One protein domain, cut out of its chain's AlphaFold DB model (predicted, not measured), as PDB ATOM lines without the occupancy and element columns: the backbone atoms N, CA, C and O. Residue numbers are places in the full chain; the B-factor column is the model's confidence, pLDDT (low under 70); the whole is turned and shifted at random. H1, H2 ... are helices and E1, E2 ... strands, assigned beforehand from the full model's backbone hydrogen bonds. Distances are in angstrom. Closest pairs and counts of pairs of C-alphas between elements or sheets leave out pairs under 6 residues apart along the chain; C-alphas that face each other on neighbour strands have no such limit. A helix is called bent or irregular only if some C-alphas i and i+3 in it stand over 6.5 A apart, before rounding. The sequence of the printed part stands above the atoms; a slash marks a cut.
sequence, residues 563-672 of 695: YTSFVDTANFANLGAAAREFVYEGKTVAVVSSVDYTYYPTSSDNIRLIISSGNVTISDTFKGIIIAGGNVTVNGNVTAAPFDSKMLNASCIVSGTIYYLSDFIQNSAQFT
ATOM      1  N   TYR A 563      -9.312 -15.900 -41.114       84.38
ATOM      2  CA  TYR A 563      -9.805 -16.958 -41.997       84.38
ATOM      3  C   TYR A 563     -10.655 -16.425 -43.160       84.38
ATOM      4  O   TYR A 563     -10.410 -16.788 -44.308       84.38
ATOM      5  N   THR A 564     -11.636 -15.562 -42.885       76.62
ATOM      6  CA  THR A 564     -12.575 -15.064 -43.908       76.62
ATOM      7  C   THR A 564     -11.901 -14.124 -44.900       76.62
ATOM      8  O   THR A 564     -12.227 -14.151 -46.084       76.62
ATOM      9  N   SER A 565     -10.940 -13.331 -44.423       73.75
ATOM     10  CA  SER A 565     -10.147 -12.418 -45.253       73.75
ATOM     11  C   SER A 565      -9.114 -13.141 -46.122       73.75
ATOM     12  O   SER A 565      -8.697 -12.634 -47.163       73.75
ATOM     13  N   PHE A 566      -8.693 -14.332 -45.693       75.94
ATOM     14  CA  PHE A 566      -7.543 -15.021 -46.249       75.94
ATOM     15  C   PHE A 566      -7.928 -16.216 -47.134       75.94
ATOM     16  O   PHE A 566      -7.328 -16.407 -48.191       75.94
ATOM     17  N   VAL A 567      -8.927 -17.013 -46.746       83.94
ATOM     18  CA  VAL A 567      -9.293 -18.261 -47.434       83.94
ATOM     19  C   VAL A 567     -10.379 -18.023 -48.481       83.94
ATOM     20  O   VAL A 567     -11.472 -17.549 -48.168       83.94
ATOM     21  N   ASP A 568     -10.126 -18.416 -49.731       84.50
ATOM     22  CA  ASP A 568     -11.164 -18.458 -50.767       84.50
ATOM     23  C   ASP A 568     -11.942 -19.774 -50.677       84.50
ATOM     24  O   ASP A 568     -11.586 -20.797 -51.265       84.50
ATOM     25  N   THR A 569     -13.037 -19.742 -49.919       85.25
ATOM     26  CA  THR A 569     -13.893 -20.917 -49.719       85.25
ATOM     27  C   THR A 569     -14.679 -21.319 -50.970       85.25
ATOM     28  O   THR A 569     -15.127 -22.465 -51.049       85.25
ATOM     29  N   ALA A 570     -14.810 -20.454 -51.984       86.69
ATOM     30  CA  ALA A 570     -15.568 -20.771 -53.196       86.69
ATOM     31  C   ALA A 570     -14.905 -21.898 -54.005       86.69
ATOM     32  O   ALA A 570     -15.592 -22.731 -54.603       86.69
ATOM     33  N   ASN A 571     -13.573 -21.979 -53.965       86.75
ATOM     34  CA  ASN A 571     -12.821 -22.995 -54.692       86.75
ATOM     35  C   ASN A 571     -12.764 -24.354 -53.978       86.75
ATOM     36  O   ASN A 571     -12.433 -25.356 -54.614       86.75
ATOM     37  N   PHE A 572     -13.159 -24.452 -52.704       89.25
ATOM     38  CA  PHE A 572     -13.078 -25.700 -51.925       89.25
ATOM     39  C   PHE A 572     -13.966 -26.810 -52.500       89.25
ATOM     40  O   PHE A 572     -13.587 -27.984 -52.475       89.25
ATOM     41  N   ALA A 573     -15.107 -26.447 -53.098       87.00
ATOM     42  CA  ALA A 573     -16.000 -27.392 -53.768       87.00
ATOM     43  C   ALA A 573     -15.303 -28.162 -54.908       87.00
ATOM     44  O   ALA A 573     -15.656 -29.309 -55.191       87.00
ATOM     45  N   ASN A 574     -14.277 -27.566 -55.522       88.69
ATOM     46  CA  ASN A 574     -13.536 -28.164 -56.628       88.69
ATOM     47  C   ASN A 574     -12.588 -29.295 -56.191       88.69
ATOM     48  O   ASN A 574     -12.195 -30.120 -57.017       88.69
ATOM     49  N   LEU A 575     -12.230 -29.377 -54.904       88.06
ATOM     50  CA  LEU A 575     -11.294 -30.385 -54.389       88.06
ATOM     51  C   LEU A 575     -11.964 -31.741 -54.096       88.06
ATOM     52  O   LEU A 575     -11.286 -32.777 -54.036       88.06
ATOM     53  N   GLY A 576     -13.293 -31.760 -53.948       85.31
ATOM     54  CA  GLY A 576     -14.038 -32.897 -53.400       85.31
ATOM     55  C   GLY A 576     -13.778 -33.096 -51.900       85.31
ATOM     56  O   GLY A 576     -13.081 -32.306 -51.277       85.31
ATOM     57  N   ALA A 577     -14.326 -34.164 -51.311       84.12
ATOM     58  CA  ALA A 577     -14.332 -34.390 -49.855       84.12
ATOM     59  C   ALA A 577     -13.012 -34.928 -49.257       84.12
ATOM     60  O   ALA A 577     -12.985 -35.319 -48.095       84.12
ATOM     61  N   ALA A 578     -11.938 -35.019 -50.041       87.06
ATOM     62  CA  ALA A 578     -10.643 -35.510 -49.575       87.06
ATOM     63  C   ALA A 578      -9.631 -34.365 -49.535       87.06
ATOM     64  O   ALA A 578      -9.590 -33.556 -50.466       87.06
ATOM     65  N   ALA A 579      -8.786 -34.343 -48.502       92.69
ATOM     66  CA  ALA A 579      -7.662 -33.423 -48.425       92.69
ATOM     67  C   ALA A 579      -6.726 -33.598 -49.632       92.69
ATOM     68  O   ALA A 579      -6.493 -34.718 -50.104       92.69
ATOM     69  N   ARG A 580      -6.212 -32.483 -50.150       94.81
ATOM     70  CA  ARG A 580      -5.336 -32.441 -51.322       94.81
ATOM     71  C   ARG A 580      -3.977 -31.886 -50.948       94.81
ATOM     72  O   ARG A 580      -3.877 -30.829 -50.335       94.81
ATOM     73  N   GLU A 581      -2.947 -32.609 -51.360       94.75
ATOM     74  CA  GLU A 581      -1.554 -32.207 -51.232       94.75
ATOM     75  C   GLU A 581      -1.148 -31.321 -52.411       94.75
ATOM     76  O   GLU A 581      -1.341 -31.689 -53.573       94.75
ATOM     77  N   PHE A 582      -0.572 -30.161 -52.108       94.75
ATOM     78  CA  PHE A 582      -0.046 -29.224 -53.092       94.75
ATOM     79  C   PHE A 582       1.469 -29.369 -53.173       94.75
ATOM     80  O   PHE A 582       2.182 -29.255 -52.171       94.75
ATOM     81  N   VAL A 583       1.954 -29.620 -54.388       94.81
ATOM     82  CA  VAL A 583       3.351 -29.957 -54.655       94.81
ATOM     83  C   VAL A 583       4.059 -28.792 -55.336       94.81
ATOM     84  O   VAL A 583       3.590 -28.276 -56.353       94.81
ATOM     85  N   TYR A 584       5.218 -28.414 -54.799       93.44
ATOM     86  CA  TYR A 584       6.150 -27.454 -55.388       93.44
ATOM     87  C   TYR A 584       7.540 -28.091 -55.461       93.44
ATOM     88  O   TYR A 584       8.000 -28.691 -54.492       93.44
ATOM     89  N   GLU A 585       8.186 -28.034 -56.631       91.62
ATOM     90  CA  GLU A 585       9.513 -28.640 -56.873       91.62
ATOM     91  C   GLU A 585       9.645 -30.107 -56.397       91.62
ATOM     92  O   GLU A 585      10.683 -30.542 -55.898       91.62
ATOM     93  N   GLY A 586       8.574 -30.897 -56.548       90.31
ATOM     94  CA  GLY A 586       8.546 -32.318 -56.183       90.31
ATOM     95  C   GLY A 586       8.366 -32.610 -54.688       90.31
ATOM     96  O   GLY A 586       8.485 -33.768 -54.292       90.31
ATOM     97  N   LYS A 587       8.070 -31.598 -53.864       91.88
ATOM     98  CA  LYS A 587       7.785 -31.742 -52.429       91.88
ATOM     99  C   LYS A 587       6.374 -31.262 -52.105       91.88
ATOM    100  O   LYS A 587       5.955 -30.220 -52.606       91.88
ATOM    101  N   THR A 588       5.667 -31.985 -51.243       93.19
ATOM    102  CA  THR A 588       4.399 -31.515 -50.673       93.19
ATOM    103  C   THR A 588       4.691 -30.382 -49.689       93.19
ATOM    104  O   THR A 588       5.413 -30.587 -48.716       93.19
ATOM    105  N   VAL A 589       4.173 -29.185 -49.974       92.94
ATOM    106  CA  VAL A 589       4.425 -27.960 -49.187       92.94
ATOM    107  C   VAL A 589       3.174 -27.422 -48.496       92.94
ATOM    108  O   VAL A 589       3.286 -26.671 -47.527       92.94
ATOM    109  N   ALA A 590       1.988 -27.821 -48.954       93.38
ATOM    110  CA  ALA A 590       0.726 -27.434 -48.341       93.38
ATOM    111  C   ALA A 590      -0.335 -28.531 -48.475       93.38
ATOM    112  O   ALA A 590      -0.277 -29.360 -49.389       93.38
ATOM    113  N   VAL A 591      -1.323 -28.499 -47.584       95.38
ATOM    114  CA  VAL A 591      -2.524 -29.337 -47.648       95.38
ATOM    115  C   VAL A 591      -3.759 -28.448 -47.592       95.38
ATOM    116  O   VAL A 591      -3.850 -27.585 -46.723       95.38
ATOM    117  N   VAL A 592      -4.715 -28.677 -48.497       96.00
ATOM    118  CA  VAL A 592      -6.023 -27.999 -48.492       96.00
ATOM    119  C   VAL A 592      -7.144 -29.031 -48.396       96.00
ATOM    120  O   VAL A 592      -7.145 -30.016 -49.137       96.00
ATOM    121  N   SER A 593      -8.102 -28.823 -47.493       95.19
ATOM    122  CA  SER A 593      -9.220 -29.744 -47.247       95.19
ATOM    123  C   SER A 593     -10.575 -29.036 -47.201       95.19
ATOM    124  O   SER A 593     -10.721 -28.001 -46.559       95.19
ATOM    125  N   SER A 594     -11.592 -29.629 -47.836       93.75
ATOM    126  CA  SER A 594     -12.994 -29.165 -47.783       93.75
ATOM    127  C   SER A 594     -13.799 -29.685 -46.590       93.75
ATOM    128  O   SER A 594     -14.969 -29.346 -46.410       93.75
ATOM    129  N   VAL A 595     -13.165 -30.515 -45.772       94.25
ATOM    130  CA  VAL A 595     -13.723 -31.160 -44.582       94.25
ATOM    131  C   VAL A 595     -12.661 -31.193 -43.490       94.25
ATOM    132  O   VAL A 595     -11.517 -30.799 -43.718       94.25
ATOM    133  N   ASP A 596     -13.018 -31.717 -42.322       96.81
ATOM    134  CA  ASP A 596     -12.087 -31.934 -41.219       96.81
ATOM    135  C   ASP A 596     -10.807 -32.658 -41.671       96.81
ATOM    136  O   ASP A 596     -10.842 -33.602 -42.465       96.81
ATOM    137  N   TYR A 597      -9.665 -32.201 -41.162       96.44
ATOM    138  CA  TYR A 597      -8.355 -32.737 -41.506       96.44
ATOM    139  C   TYR A 597      -7.570 -33.096 -40.248       96.44
ATOM    140  O   TYR A 597      -7.488 -32.313 -39.304       96.44
ATOM    141  N   THR A 598      -6.952 -34.275 -40.247       96.38
ATOM    142  CA  THR A 598      -6.020 -34.685 -39.196       96.38
ATOM    143  C   THR A 598      -4.622 -34.789 -39.781       96.38
ATOM    144  O   THR A 598      -4.390 -35.560 -40.714       96.38
ATOM    145  N   TYR A 599      -3.700 -34.009 -39.228       94.62
ATOM    146  CA  TYR A 599      -2.296 -34.025 -39.593       94.62
ATOM    147  C   TYR A 599      -1.548 -35.097 -38.802       94.62
ATOM    148  O   TYR A 599      -1.530 -35.072 -37.570       94.62
ATOM    149  N   TYR A 600      -0.887 -35.994 -39.531       90.50
ATOM    150  CA  TYR A 600       0.043 -36.979 -38.991       90.50
ATOM    151  C   TYR A 600       1.424 -36.694 -39.586       90.50
ATOM    152  O   TYR A 600       1.558 -36.774 -40.813       90.50
ATOM    153  N   PRO A 601       2.453 -36.372 -38.783       83.00
ATOM    154  CA  PRO A 601       3.765 -36.085 -39.337       83.00
ATOM    155  C   PRO A 601       4.375 -37.331 -39.975       83.00
ATOM    156  O   PRO A 601       4.203 -38.464 -39.518       83.00
ATOM    157  N   THR A 602       5.170 -37.110 -41.016       78.94
ATOM    158  CA  THR A 602       6.034 -38.140 -41.597       78.94
ATOM    159  C   THR A 602       7.484 -37.665 -41.583       78.94
ATOM    160  O   THR A 602       7.771 -36.471 -41.589       78.94
ATOM    161  N   SER A 603       8.442 -38.593 -41.595       62.69
ATOM    162  CA  SER A 603       9.878 -38.270 -41.518       62.69
ATOM    163  C   SER A 603      10.419 -37.438 -42.695       62.69
ATOM    164  O   SER A 603      11.567 -37.004 -42.657       62.69
ATOM    165  N   SER A 604       9.634 -37.247 -43.759       63.09
ATOM    166  CA  SER A 604       9.997 -36.505 -44.974       63.09
ATOM    167  C   SER A 604       9.145 -35.254 -45.199       63.09
ATOM    168  O   SER A 604       9.119 -34.727 -46.315       63.09
ATOM    169  N   ASP A 605       8.412 -34.808 -44.182       76.00
ATOM    170  CA  ASP A 605       7.382 -33.798 -44.366       76.00
ATOM    171  C   ASP A 605       7.950 -32.384 -44.590       76.00
ATOM    172  O   ASP A 605       8.792 -31.892 -43.834       76.00
ATOM    173  N   ASN A 606       7.498 -31.737 -45.668       88.00
ATOM    174  CA  ASN A 606       7.839 -30.357 -46.022       88.00
ATOM    175  C   ASN A 606       6.612 -29.435 -45.965       88.00
ATOM    176  O   ASN A 606       6.714 -28.284 -46.389       88.00
ATOM    177  N   ILE A 607       5.476 -29.917 -45.446       92.06
ATOM    178  CA  ILE A 607       4.265 -29.117 -45.289       92.06
ATOM    179  C   ILE A 607       4.559 -27.930 -44.362       92.06
ATOM    180  O   ILE A 607       5.086 -28.081 -43.257       92.06
ATOM    181  N   ARG A 608       4.232 -26.730 -44.845       91.06
ATOM    182  CA  ARG A 608       4.337 -25.452 -44.125       91.06
ATOM    183  C   ARG A 608       2.999 -24.733 -43.999       91.06
ATOM    184  O   ARG A 608       2.921 -23.767 -43.253       91.06
ATOM    185  N   LEU A 609       1.964 -25.198 -44.698       91.94
ATOM    186  CA  LEU A 609       0.633 -24.603 -44.665       91.94
ATOM    187  C   LEU A 609      -0.448 -25.685 -44.678       91.94
ATOM    188  O   LEU A 609      -0.467 -26.545 -45.559       91.94
ATOM    189  N   ILE A 610      -1.358 -25.620 -43.715       94.94
ATOM    190  CA  ILE A 610      -2.572 -26.436 -43.677       94.94
ATOM    191  C   ILE A 610      -3.760 -25.482 -43.753       94.94
ATOM    192  O   ILE A 610      -3.890 -24.609 -42.900       94.94
ATOM    193  N   ILE A 611      -4.631 -25.663 -44.746       94.56
ATOM    194  CA  ILE A 611      -5.896 -24.931 -44.861       94.56
ATOM    195  C   ILE A 611      -7.051 -25.931 -44.845       94.56
ATOM    196  O   ILE A 611      -7.086 -26.869 -45.639       94.56
ATOM    197  N   SER A 612      -8.025 -25.737 -43.964       95.88
ATOM    198  CA  SER A 612      -9.242 -26.546 -43.930       95.88
ATOM    199  C   SER A 612     -10.471 -25.670 -43.757       95.88
ATOM    200  O   SER A 612     -10.447 -24.737 -42.959       95.88
ATOM    201  N   SER A 613     -11.566 -25.984 -44.450       94.81
ATOM    202  CA  SER A 613     -12.866 -25.365 -44.155       94.81
ATOM    203  C   SER A 613     -13.556 -25.973 -42.937       94.81
ATOM    204  O   SER A 613     -14.487 -25.372 -42.408       94.81
ATOM    205  N   GLY A 614     -13.116 -27.156 -42.505       95.25
ATOM    206  CA  GLY A 614     -13.576 -27.823 -41.292       95.25
ATOM    207  C   GLY A 614     -12.613 -27.634 -40.121       95.25
ATOM    208  O   GLY A 614     -11.853 -26.664 -40.050       95.25
ATOM    209  N   ASN A 615     -12.642 -28.593 -39.202       98.19
ATOM    210  CA  ASN A 615     -11.712 -28.664 -38.082       98.19
ATOM    211  C   ASN A 615     -10.328 -29.155 -38.533       98.19
ATOM    212  O   ASN A 615     -10.202 -29.917 -39.496       98.19
ATOM    213  N   VAL A 616      -9.284 -28.769 -37.803       98.44
ATOM    214  CA  VAL A 616      -7.938 -29.336 -37.953       98.44
ATOM    215  C   VAL A 616      -7.516 -29.979 -36.642       98.44
ATOM    216  O   VAL A 616      -7.580 -29.363 -35.587       98.44
ATOM    217  N   THR A 617      -7.065 -31.227 -36.694       97.56
ATOM    218  CA  THR A 617      -6.429 -31.899 -35.557       97.56
ATOM    219  C   THR A 617      -4.969 -32.148 -35.881       97.56
ATOM    220  O   THR A 617      -4.652 -32.794 -36.876       97.56
ATOM    221  N   ILE A 618      -4.082 -31.659 -35.031       95.44
ATOM    222  CA  ILE A 618      -2.650 -31.913 -35.111       95.44
ATOM    223  C   ILE A 618      -2.337 -33.070 -34.166       95.44
ATOM    224  O   ILE A 618      -2.588 -32.964 -32.967       95.44
ATOM    225  N   SER A 619      -1.862 -34.199 -34.694       91.56
ATOM    226  CA  SER A 619      -1.577 -35.389 -33.876       91.56
ATOM    227  C   SER A 619      -0.193 -35.382 -33.222       91.56
ATOM    228  O   SER A 619       0.043 -36.217 -32.356       91.56
ATOM    229  N   ASP A 620       0.708 -34.494 -33.647       89.88
ATOM    230  CA  ASP A 620       2.087 -34.350 -33.158       89.88
ATOM    231  C   ASP A 620       2.685 -33.045 -33.736       89.88
ATOM    232  O   ASP A 620       2.020 -32.333 -34.482       89.88
ATOM    233  N   THR A 621       3.940 -32.737 -33.431       92.12
ATOM    234  CA  THR A 621       4.634 -31.488 -33.750       92.12
ATOM    235  C   THR A 621       4.457 -31.032 -35.205       92.12
ATOM    236  O   THR A 621       4.797 -31.756 -36.146       92.12
ATOM    237  N   PHE A 622       4.008 -29.790 -35.393       94.19
ATOM    238  CA  PHE A 622       3.855 -29.136 -36.690       94.19
ATOM    239  C   PHE A 622       4.672 -27.840 -36.763       94.19
ATOM    240  O   PHE A 622       4.688 -27.034 -35.837       94.19
ATOM    241  N   LYS A 623       5.342 -27.615 -37.898       92.75
ATOM    242  CA  LYS A 623       6.113 -26.392 -38.158       92.75
ATOM    243  C   LYS A 623       5.604 -25.713 -39.424       92.75
ATOM    244  O   LYS A 623       5.933 -26.156 -40.528       92.75
ATOM    245  N   GLY A 624       4.842 -24.640 -39.264       90.31
ATOM    246  CA  GLY A 624       4.126 -23.964 -40.338       90.31
ATOM    247  C   GLY A 624       2.942 -23.159 -39.813       90.31
ATOM    248  O   GLY A 624       2.893 -22.820 -38.636       90.31
ATOM    249  N   ILE A 625       1.990 -22.886 -40.703       91.50
ATOM    250  CA  ILE A 625       0.774 -22.118 -40.430       91.50
ATOM    251  C   ILE A 625      -0.441 -23.040 -40.584       91.50
ATOM    252  O   ILE A 625      -0.555 -23.767 -41.577       91.50
ATOM    253  N   ILE A 626      -1.351 -23.011 -39.611       95.19
ATOM    254  CA  ILE A 626      -2.624 -23.744 -39.641       95.19
ATOM    255  C   ILE A 626      -3.766 -22.745 -39.782       95.19
ATOM    256  O   ILE A 626      -3.870 -21.818 -38.989       95.19
ATOM    257  N   ILE A 627      -4.651 -22.957 -40.754       93.81
ATOM    258  CA  ILE A 627      -5.812 -22.104 -41.011       93.81
ATOM    259  C   ILE A 627      -7.053 -22.992 -41.112       93.81
ATOM    260  O   ILE A 627      -7.221 -23.739 -42.075       93.81
ATOM    261  N   ALA A 628      -7.920 -22.936 -40.103       96.94
ATOM    262  CA  ALA A 628      -9.111 -23.772 -39.986       96.94
ATOM    263  C   ALA A 628     -10.387 -22.924 -39.941       96.94
ATOM    264  O   ALA A 628     -10.492 -21.984 -39.153       96.94
ATOM    265  N   GLY A 629     -11.381 -23.294 -40.749       94.88
ATOM    266  CA  GLY A 629     -12.722 -22.700 -40.727       94.88
ATOM    267  C   GLY A 629     -13.527 -23.104 -39.489       94.88
ATOM    268  O   GLY A 629     -14.435 -22.378 -39.077       94.88
ATOM    269  N   GLY A 630     -13.162 -24.235 -38.879       97.19
ATOM    270  CA  GLY A 630     -13.684 -24.724 -37.608       97.19
ATOM    271  C   GLY A 630     -12.708 -24.528 -36.446       97.19
ATOM    272  O   GLY A 630     -12.085 -23.476 -36.283       97.19
ATOM    273  N   ASN A 631     -12.611 -25.559 -35.615       98.44
ATOM    274  CA  ASN A 631     -11.719 -25.622 -34.467       98.44
ATOM    275  C   ASN A 631     -10.337 -26.158 -34.850       98.44
ATOM    276  O   ASN A 631     -10.207 -26.950 -35.786       98.44
ATOM    277  N   VAL A 632      -9.324 -25.793 -34.070       98.56
ATOM    278  CA  VAL A 632      -8.016 -26.452 -34.092       98.56
ATOM    279  C   VAL A 632      -7.827 -27.214 -32.786       98.56
ATOM    280  O   VAL A 632      -7.944 -26.636 -31.711       98.56
ATOM    281  N   THR A 633      -7.535 -28.508 -32.879       97.94
ATOM    282  CA  THR A 633      -7.157 -29.350 -31.739       97.94
ATOM    283  C   THR A 633      -5.671 -29.655 -31.835       97.94
ATOM    284  O   THR A 633      -5.230 -30.269 -32.812       97.94
ATOM    285  N   VAL A 634      -4.901 -29.246 -30.833       95.50
ATOM    286  CA  VAL A 634      -3.456 -29.487 -30.775       95.50
ATOM    287  C   VAL A 634      -3.155 -30.664 -29.852       95.50
ATOM    288  O   VAL A 634      -3.611 -30.708 -28.716       95.50
ATOM    289  N   ASN A 635      -2.411 -31.650 -30.362       92.06
ATOM    290  CA  ASN A 635      -1.874 -32.758 -29.567       92.06
ATOM    291  C   ASN A 635      -0.340 -32.848 -29.662       92.06
ATOM    292  O   ASN A 635       0.240 -33.926 -29.544       92.06
ATOM    293  N   GLY A 636       0.306 -31.717 -29.935       91.00
ATOM    294  CA  GLY A 636       1.748 -31.577 -30.095       91.00
ATOM    295  C   GLY A 636       2.117 -30.123 -30.375       91.00
ATOM    296  O   GLY A 636       1.238 -29.289 -30.596       91.00
ATOM    297  N   ASN A 637       3.416 -29.827 -30.377       94.06
ATOM    298  CA  ASN A 637       3.904 -28.453 -30.490       94.06
ATOM    299  C   ASN A 637       3.614 -27.854 -31.868       94.06
ATOM    300  O   ASN A 637       3.750 -28.525 -32.890       94.06
ATOM    301  N   VAL A 638       3.275 -26.570 -31.915       94.81
ATOM    302  CA  VAL A 638       3.071 -25.840 -33.167       94.81
ATOM    303  C   VAL A 638       4.029 -24.665 -33.210       94.81
ATOM    304  O   VAL A 638       4.031 -23.825 -32.326       94.81
ATOM    305  N   THR A 639       4.854 -24.577 -34.246       92.12
ATOM    306  CA  THR A 639       5.779 -23.452 -34.418       92.12
ATOM    307  C   THR A 639       5.508 -22.773 -35.747       92.12
ATOM    308  O   THR A 639       5.668 -23.399 -36.800       92.12
ATOM    309  N   ALA A 640       5.149 -21.490 -35.706       87.19
ATOM    310  CA  ALA A 640       5.068 -20.642 -36.880       87.19
ATOM    311  C   ALA A 640       6.389 -20.713 -37.653       87.19
ATOM    312  O   ALA A 640       7.489 -20.693 -37.091       87.19
ATOM    313  N   ALA A 641       6.291 -20.842 -38.970       82.06
ATOM    314  CA  ALA A 641       7.453 -20.882 -39.835       82.06
ATOM    315  C   ALA A 641       7.193 -20.066 -41.097       82.06
ATOM    316  O   ALA A 641       6.076 -20.111 -41.616       82.06
ATOM    317  N   PRO A 642       8.223 -19.383 -41.633       67.50
ATOM    318  CA  PRO A 642       8.083 -18.623 -42.862       67.50
ATOM    319  C   PRO A 642       7.529 -19.494 -43.991       67.50
ATOM    320  O   PRO A 642       8.026 -20.601 -44.236       67.50
ATOM    321  N   PHE A 643       6.528 -18.972 -44.691       74.44
ATOM    322  CA  PHE A 643       5.987 -19.565 -45.904       74.44
ATOM    323  C   PHE A 643       6.541 -18.801 -47.111       74.44
ATOM    324  O   PHE A 643       6.295 -17.606 -47.253       74.44
ATOM    325  N   ASP A 644       7.328 -19.466 -47.964       77.81
ATOM    326  CA  ASP A 644       7.887 -18.831 -49.166       77.81
ATOM    327  C   ASP A 644       6.751 -18.549 -50.155       77.81
ATOM    328  O   ASP A 644       6.085 -19.475 -50.620       77.81
ATOM    329  N   SER A 645       6.543 -17.282 -50.512       73.25
ATOM    330  CA  SER A 645       5.492 -16.863 -51.445       73.25
ATOM    331  C   SER A 645       5.571 -17.569 -52.805       73.25
ATOM    332  O   SER A 645       4.551 -17.735 -53.475       73.25
ATOM    333  N   LYS A 646       6.737 -18.092 -53.209       80.81
ATOM    334  CA  LYS A 646       6.866 -18.926 -54.417       80.81
ATOM    335  C   LYS A 646       6.085 -20.235 -54.322       80.81
ATOM    336  O   LYS A 646       5.620 -20.722 -55.358       80.81
ATOM    337  N   MET A 647       5.904 -20.774 -53.112       83.75
ATOM    338  CA  MET A 647       5.110 -21.976 -52.842       83.75
ATOM    339  C   MET A 647       3.615 -21.763 -53.106       83.75
ATOM    340  O   MET A 647       2.890 -22.743 -53.218       83.75
ATOM    341  N   LEU A 648       3.143 -20.526 -53.310       85.00
ATOM    342  CA  LEU A 648       1.780 -20.272 -53.800       85.00
ATOM    343  C   LEU A 648       1.534 -20.850 -55.204       85.00
ATOM    344  O   LEU A 648       0.393 -21.136 -55.558       85.00
ATOM    345  N   ASN A 649       2.599 -21.096 -55.977       87.19
ATOM    346  CA  ASN A 649       2.532 -21.804 -57.259       87.19
ATOM    347  C   ASN A 649       2.522 -23.335 -57.103       87.19
ATOM    348  O   ASN A 649       2.576 -24.051 -58.106       87.19
ATOM    349  N   ALA A 650       2.506 -23.860 -55.872       92.69
ATOM    350  CA  ALA A 650       2.288 -25.280 -55.644       92.69
ATOM    351  C   ALA A 650       0.959 -25.693 -56.280       92.69
ATOM    352  O   ALA A 650       0.000 -24.921 -56.280       92.69
ATOM    353  N   SER A 651       0.898 -26.903 -56.827       95.19
ATOM    354  CA  SER A 651      -0.284 -27.362 -57.555       95.19
ATOM    355  C   SER A 651      -0.723 -28.752 -57.126       95.19
ATOM    356  O   SER A 651       0.079 -29.557 -56.646       95.19
ATOM    357  N   CYS A 652      -2.008 -29.033 -57.315       94.56
ATOM    358  CA  CYS A 652      -2.571 -30.372 -57.241       94.56
ATOM    359  C   CYS A 652      -3.413 -30.656 -58.493       94.56
ATOM    360  O   CYS A 652      -3.850 -29.738 -59.192       94.56
ATOM    361  N   ILE A 653      -3.635 -31.938 -58.797       93.25
ATOM    362  CA  ILE A 653      -4.465 -32.362 -59.929       93.25
ATOM    363  C   ILE A 653      -5.705 -33.067 -59.392       93.25
ATOM    364  O   ILE A 653      -5.602 -34.103 -58.734       93.25
ATOM    365  N   VAL A 654      -6.884 -32.541 -59.726       92.25
ATOM    366  CA  VAL A 654      -8.177 -33.142 -59.377       92.25
ATOM    367  C   VAL A 654      -8.963 -33.373 -60.660       92.25
ATOM    368  O   VAL A 654      -9.245 -32.441 -61.408       92.25
ATOM    369  N   SER A 655      -9.289 -34.636 -60.950       89.38
ATOM    370  CA  SER A 655     -10.068 -35.033 -62.137       89.38
ATOM    371  C   SER A 655      -9.534 -34.484 -63.475       89.38
ATOM    372  O   SER A 655     -10.301 -34.245 -64.400       89.38
ATOM    373  N   GLY A 656      -8.212 -34.300 -63.588       89.56
ATOM    374  CA  GLY A 656      -7.549 -33.780 -64.791       89.56
ATOM    375  C   GLY A 656      -7.402 -32.254 -64.850       89.56
ATOM    376  O   GLY A 656      -6.724 -31.763 -65.749       89.56
ATOM    377  N   THR A 657      -7.968 -31.518 -63.892       92.62
ATOM    378  CA  THR A 657      -7.793 -30.066 -63.749       92.62
ATOM    379  C   THR A 657      -6.661 -29.771 -62.769       92.62
ATOM    380  O   THR A 657      -6.571 -30.402 -61.714       92.62
ATOM    381  N   ILE A 658      -5.793 -28.822 -63.127       93.75
ATOM    382  CA  ILE A 658      -4.732 -28.315 -62.251       93.75
ATOM    383  C   ILE A 658      -5.315 -27.176 -61.419       93.75
ATOM    384  O   ILE A 658      -5.858 -26.233 -61.989       93.75
ATOM    385  N   TYR A 659      -5.163 -27.267 -60.103       93.38
ATOM    386  CA  TYR A 659      -5.459 -26.188 -59.165       93.38
ATOM    387  C   TYR A 659      -4.160 -25.727 -58.519       93.38
ATOM    388  O   TYR A 659      -3.341 -26.563 -58.124       93.38
ATOM    389  N   TYR A 660      -3.978 -24.418 -58.404       92.06
ATOM    390  CA  TYR A 660      -2.843 -23.815 -57.714       92.06
ATOM    391  C   TYR A 660      -3.228 -23.450 -56.285       92.06
ATOM    392  O   TYR A 660      -4.390 -23.185 -55.989       92.06
ATOM    393  N   LEU A 661      -2.254 -23.435 -55.377       89.25
ATOM    394  CA  LEU A 661      -2.498 -23.066 -53.983       89.25
ATOM    395  C   LEU A 661      -3.040 -21.632 -53.874       89.25
ATOM    396  O   LEU A 661      -3.906 -21.368 -53.044       89.25
ATOM    397  N   SER A 662      -2.597 -20.736 -54.762       86.25
ATOM    398  CA  SER A 662      -3.133 -19.378 -54.907       86.25
ATOM    399  C   SER A 662      -4.640 -19.320 -55.165       86.25
ATOM    400  O   SER A 662      -5.254 -18.319 -54.822       86.25
ATOM    401  N   ASP A 663      -5.252 -20.370 -55.726       86.50
ATOM    402  CA  ASP A 663      -6.698 -20.399 -55.987       86.50
ATOM    403  C   ASP A 663      -7.514 -20.484 -54.681       86.50
ATOM    404  O   ASP A 663      -8.707 -20.211 -54.672       86.50
ATOM    405  N   PHE A 664      -6.890 -20.856 -53.560       88.00
ATOM    406  CA  PHE A 664      -7.550 -21.011 -52.256       88.00
ATOM    407  C   PHE A 664      -7.256 -19.849 -51.302       88.00
ATOM    408  O   PHE A 664      -7.640 -19.903 -50.132       88.00
ATOM    409  N   ILE A 665      -6.567 -18.810 -51.783       82.12
ATOM    410  CA  ILE A 665      -6.064 -17.690 -50.984       82.12
ATOM    411  C   ILE A 665      -6.521 -16.375 -51.627       82.12
ATOM    412  O   ILE A 665      -6.069 -16.025 -52.716       82.12
ATOM    413  N   GLN A 666      -7.384 -15.617 -50.944       70.19
ATOM    414  CA  GLN A 666      -7.946 -14.363 -51.471       70.19
ATOM    415  C   GLN A 666      -6.915 -13.224 -51.526       70.19
ATOM    416  O   GLN A 666      -6.933 -12.421 -52.456       70.19
ATOM    417  N   ASN A 667      -6.001 -13.154 -50.551       62.78
ATOM    418  CA  ASN A 667      -5.031 -12.063 -50.420       62.78
ATOM    419  C   ASN A 667      -3.586 -12.585 -50.355       62.78
ATOM    420  O   ASN A 667      -2.918 -12.548 -49.322       62.78
ATOM    421  N   SER A 668      -3.099 -13.096 -51.488       61.34
ATOM    422  CA  SER A 668      -1.767 -13.710 -51.607       61.34
ATOM    423  C   SER A 668      -0.592 -12.770 -51.288       61.34
ATOM    424  O   SER A 668       0.486 -13.253 -50.938       61.34
ATOM    425  N   ALA A 669      -0.798 -11.447 -51.340       58.38
ATOM    426  CA  ALA A 669       0.199 -10.439 -50.969       58.38
ATOM    427  C   ALA A 669       0.574 -10.484 -49.474       58.38
ATOM    428  O   ALA A 669       1.675 -10.094 -49.101       58.38
ATOM    429  N   GLN A 670      -0.278 -11.038 -48.605       57.94
ATOM    430  CA  GLN A 670       0.062 -11.178 -47.185       57.94
ATOM    431  C   GLN A 670       1.182 -12.202 -46.916       57.94
ATOM    432  O   GLN A 670       1.744 -12.203 -45.829       57.94
ATOM    433  N   PHE A 671       1.573 -13.034 -47.890       57.91
ATOM    434  CA  PHE A 671       2.738 -13.926 -47.766       57.91
ATOM    435  C   PHE A 671       4.054 -13.331 -48.254       57.91
ATOM    436  O   PHE A 671       5.104 -13.944 -48.067       57.91
ATOM    437  N   THR A 672       4.035 -12.177 -48.927       49.41
ATOM    438  CA  THR A 672       5.260 -11.592 -49.492       49.41
ATOM    439  C   THR A 672       6.049 -10.766 -48.483       49.41
ATOM    440  O   THR A 672       7.119 -10.273 -48.829       49.41
TER     441      THR A 672
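Overview. This is residues 563 to 672 of the 695 residues of an uncharacterized protein of Firmicutes bacterium HGW-Firmicutes-16 (UniProt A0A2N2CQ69). The core is a short solenoid of three stacked turns, E2 to E3, E4 to E5 and E6 to E7; in each turn a strand of the larger sheet is followed, past a corner, by a strand of the smaller sheet running back. E1 extends the larger sheet beside E2, E8 of the hairpin E8 E9 packs on E1, H3 packs on the larger sheet on the face away from E3, E5 and E7, and H4, which touches H3, only grazes that sheet with its residues 661 to 664. The 110 printed residues include five named helices and nine named strands, in the order H1 H2 E1 E2 E3 E4 E5 E6 E7 H3 E8 E9 H4 H5, of mixed class. The larger sheet, E1 E2 E4 E6, is mixed; E3 E5 E7 is parallel and E8 E9 antiparallel. The whole is compact and rounded, with a radius of gyration of the C-alphas of 12.8 A and spans of 34 by 27 by 27 A.

Arrangement. H1, residues 563 to 566, and H2, residues 569 to 575, are apart. E1, residues 580 to 584, forms a hairpin with E2, residues 587 to 593, with N 582 and O 590 2.8 A apart. E3, residues 597 to 599, meets E2 only through their link. E4, residues 609 to 612, is parallel to E2, with N 611 and O 591 2.9 A apart. E5, residues 616 to 618, is parallel to E3, with N 599 and O 617 2.8 A apart. E6, residues 625 to 628, is parallel to E4, with N 627 and O 610 2.8 A apart. E7, residues 631 to 634, is parallel to E5, with N 633 and O 616 2.8 A apart. H1 and H2 only graze the larger sheet. H3, residues 645 to 649, is on that sheet at a height of 8.5 A. E8, residues 651 to 654, and E9, residues 657 to 660, form a hairpin, with N 652 and O 659 2.9 A apart; the closest C-alphas of E1 and E8, Phe 582 and Ser 651, are 4.8 A apart. H4, residues 661 to 664, touches H3, closest C-alphas Leu 648 and Leu 661, 5.1 A, and H2, closest C-alphas Asn 571 and Phe 664, 6.1 A. H5, residues 668 to 671, only just touches H3, with 3 pairs of C-alphas within 8 A, the closest Ser 645 and Phe 671, 5.5 A. Within hydrogen-bond range H2 has 0 of 3 O i to N i+4 pairs and 3 of 4 O i to N i+3 pairs, H3 has 0 of 1 and 2 of 2, and H1, H4 and H5 are too short for an i+4 pair.

Along the chain. H1 begins at C-alpha 563, (-9.805, -16.958, -41.997). H2, 10.9 A long, is only just irregular: C-alphas 570 and 573 are 6.7 A apart. E1 measures 13.2 A and E2 17.9 A, ending at C-alpha 593, (-9.220, -29.744, -47.247). H5 ends at C-alpha 671, (2.738, -13.926, -47.766).

Size, cuts and confidence. The two C-alphas farthest apart, Asn 637 and Gly 656, are 36.6 A apart. The printed part has no cut and no long link. The mean pLDDT of the printed part is 87.7; residues 603 to 604, 642 and 667 to 672 are under 70.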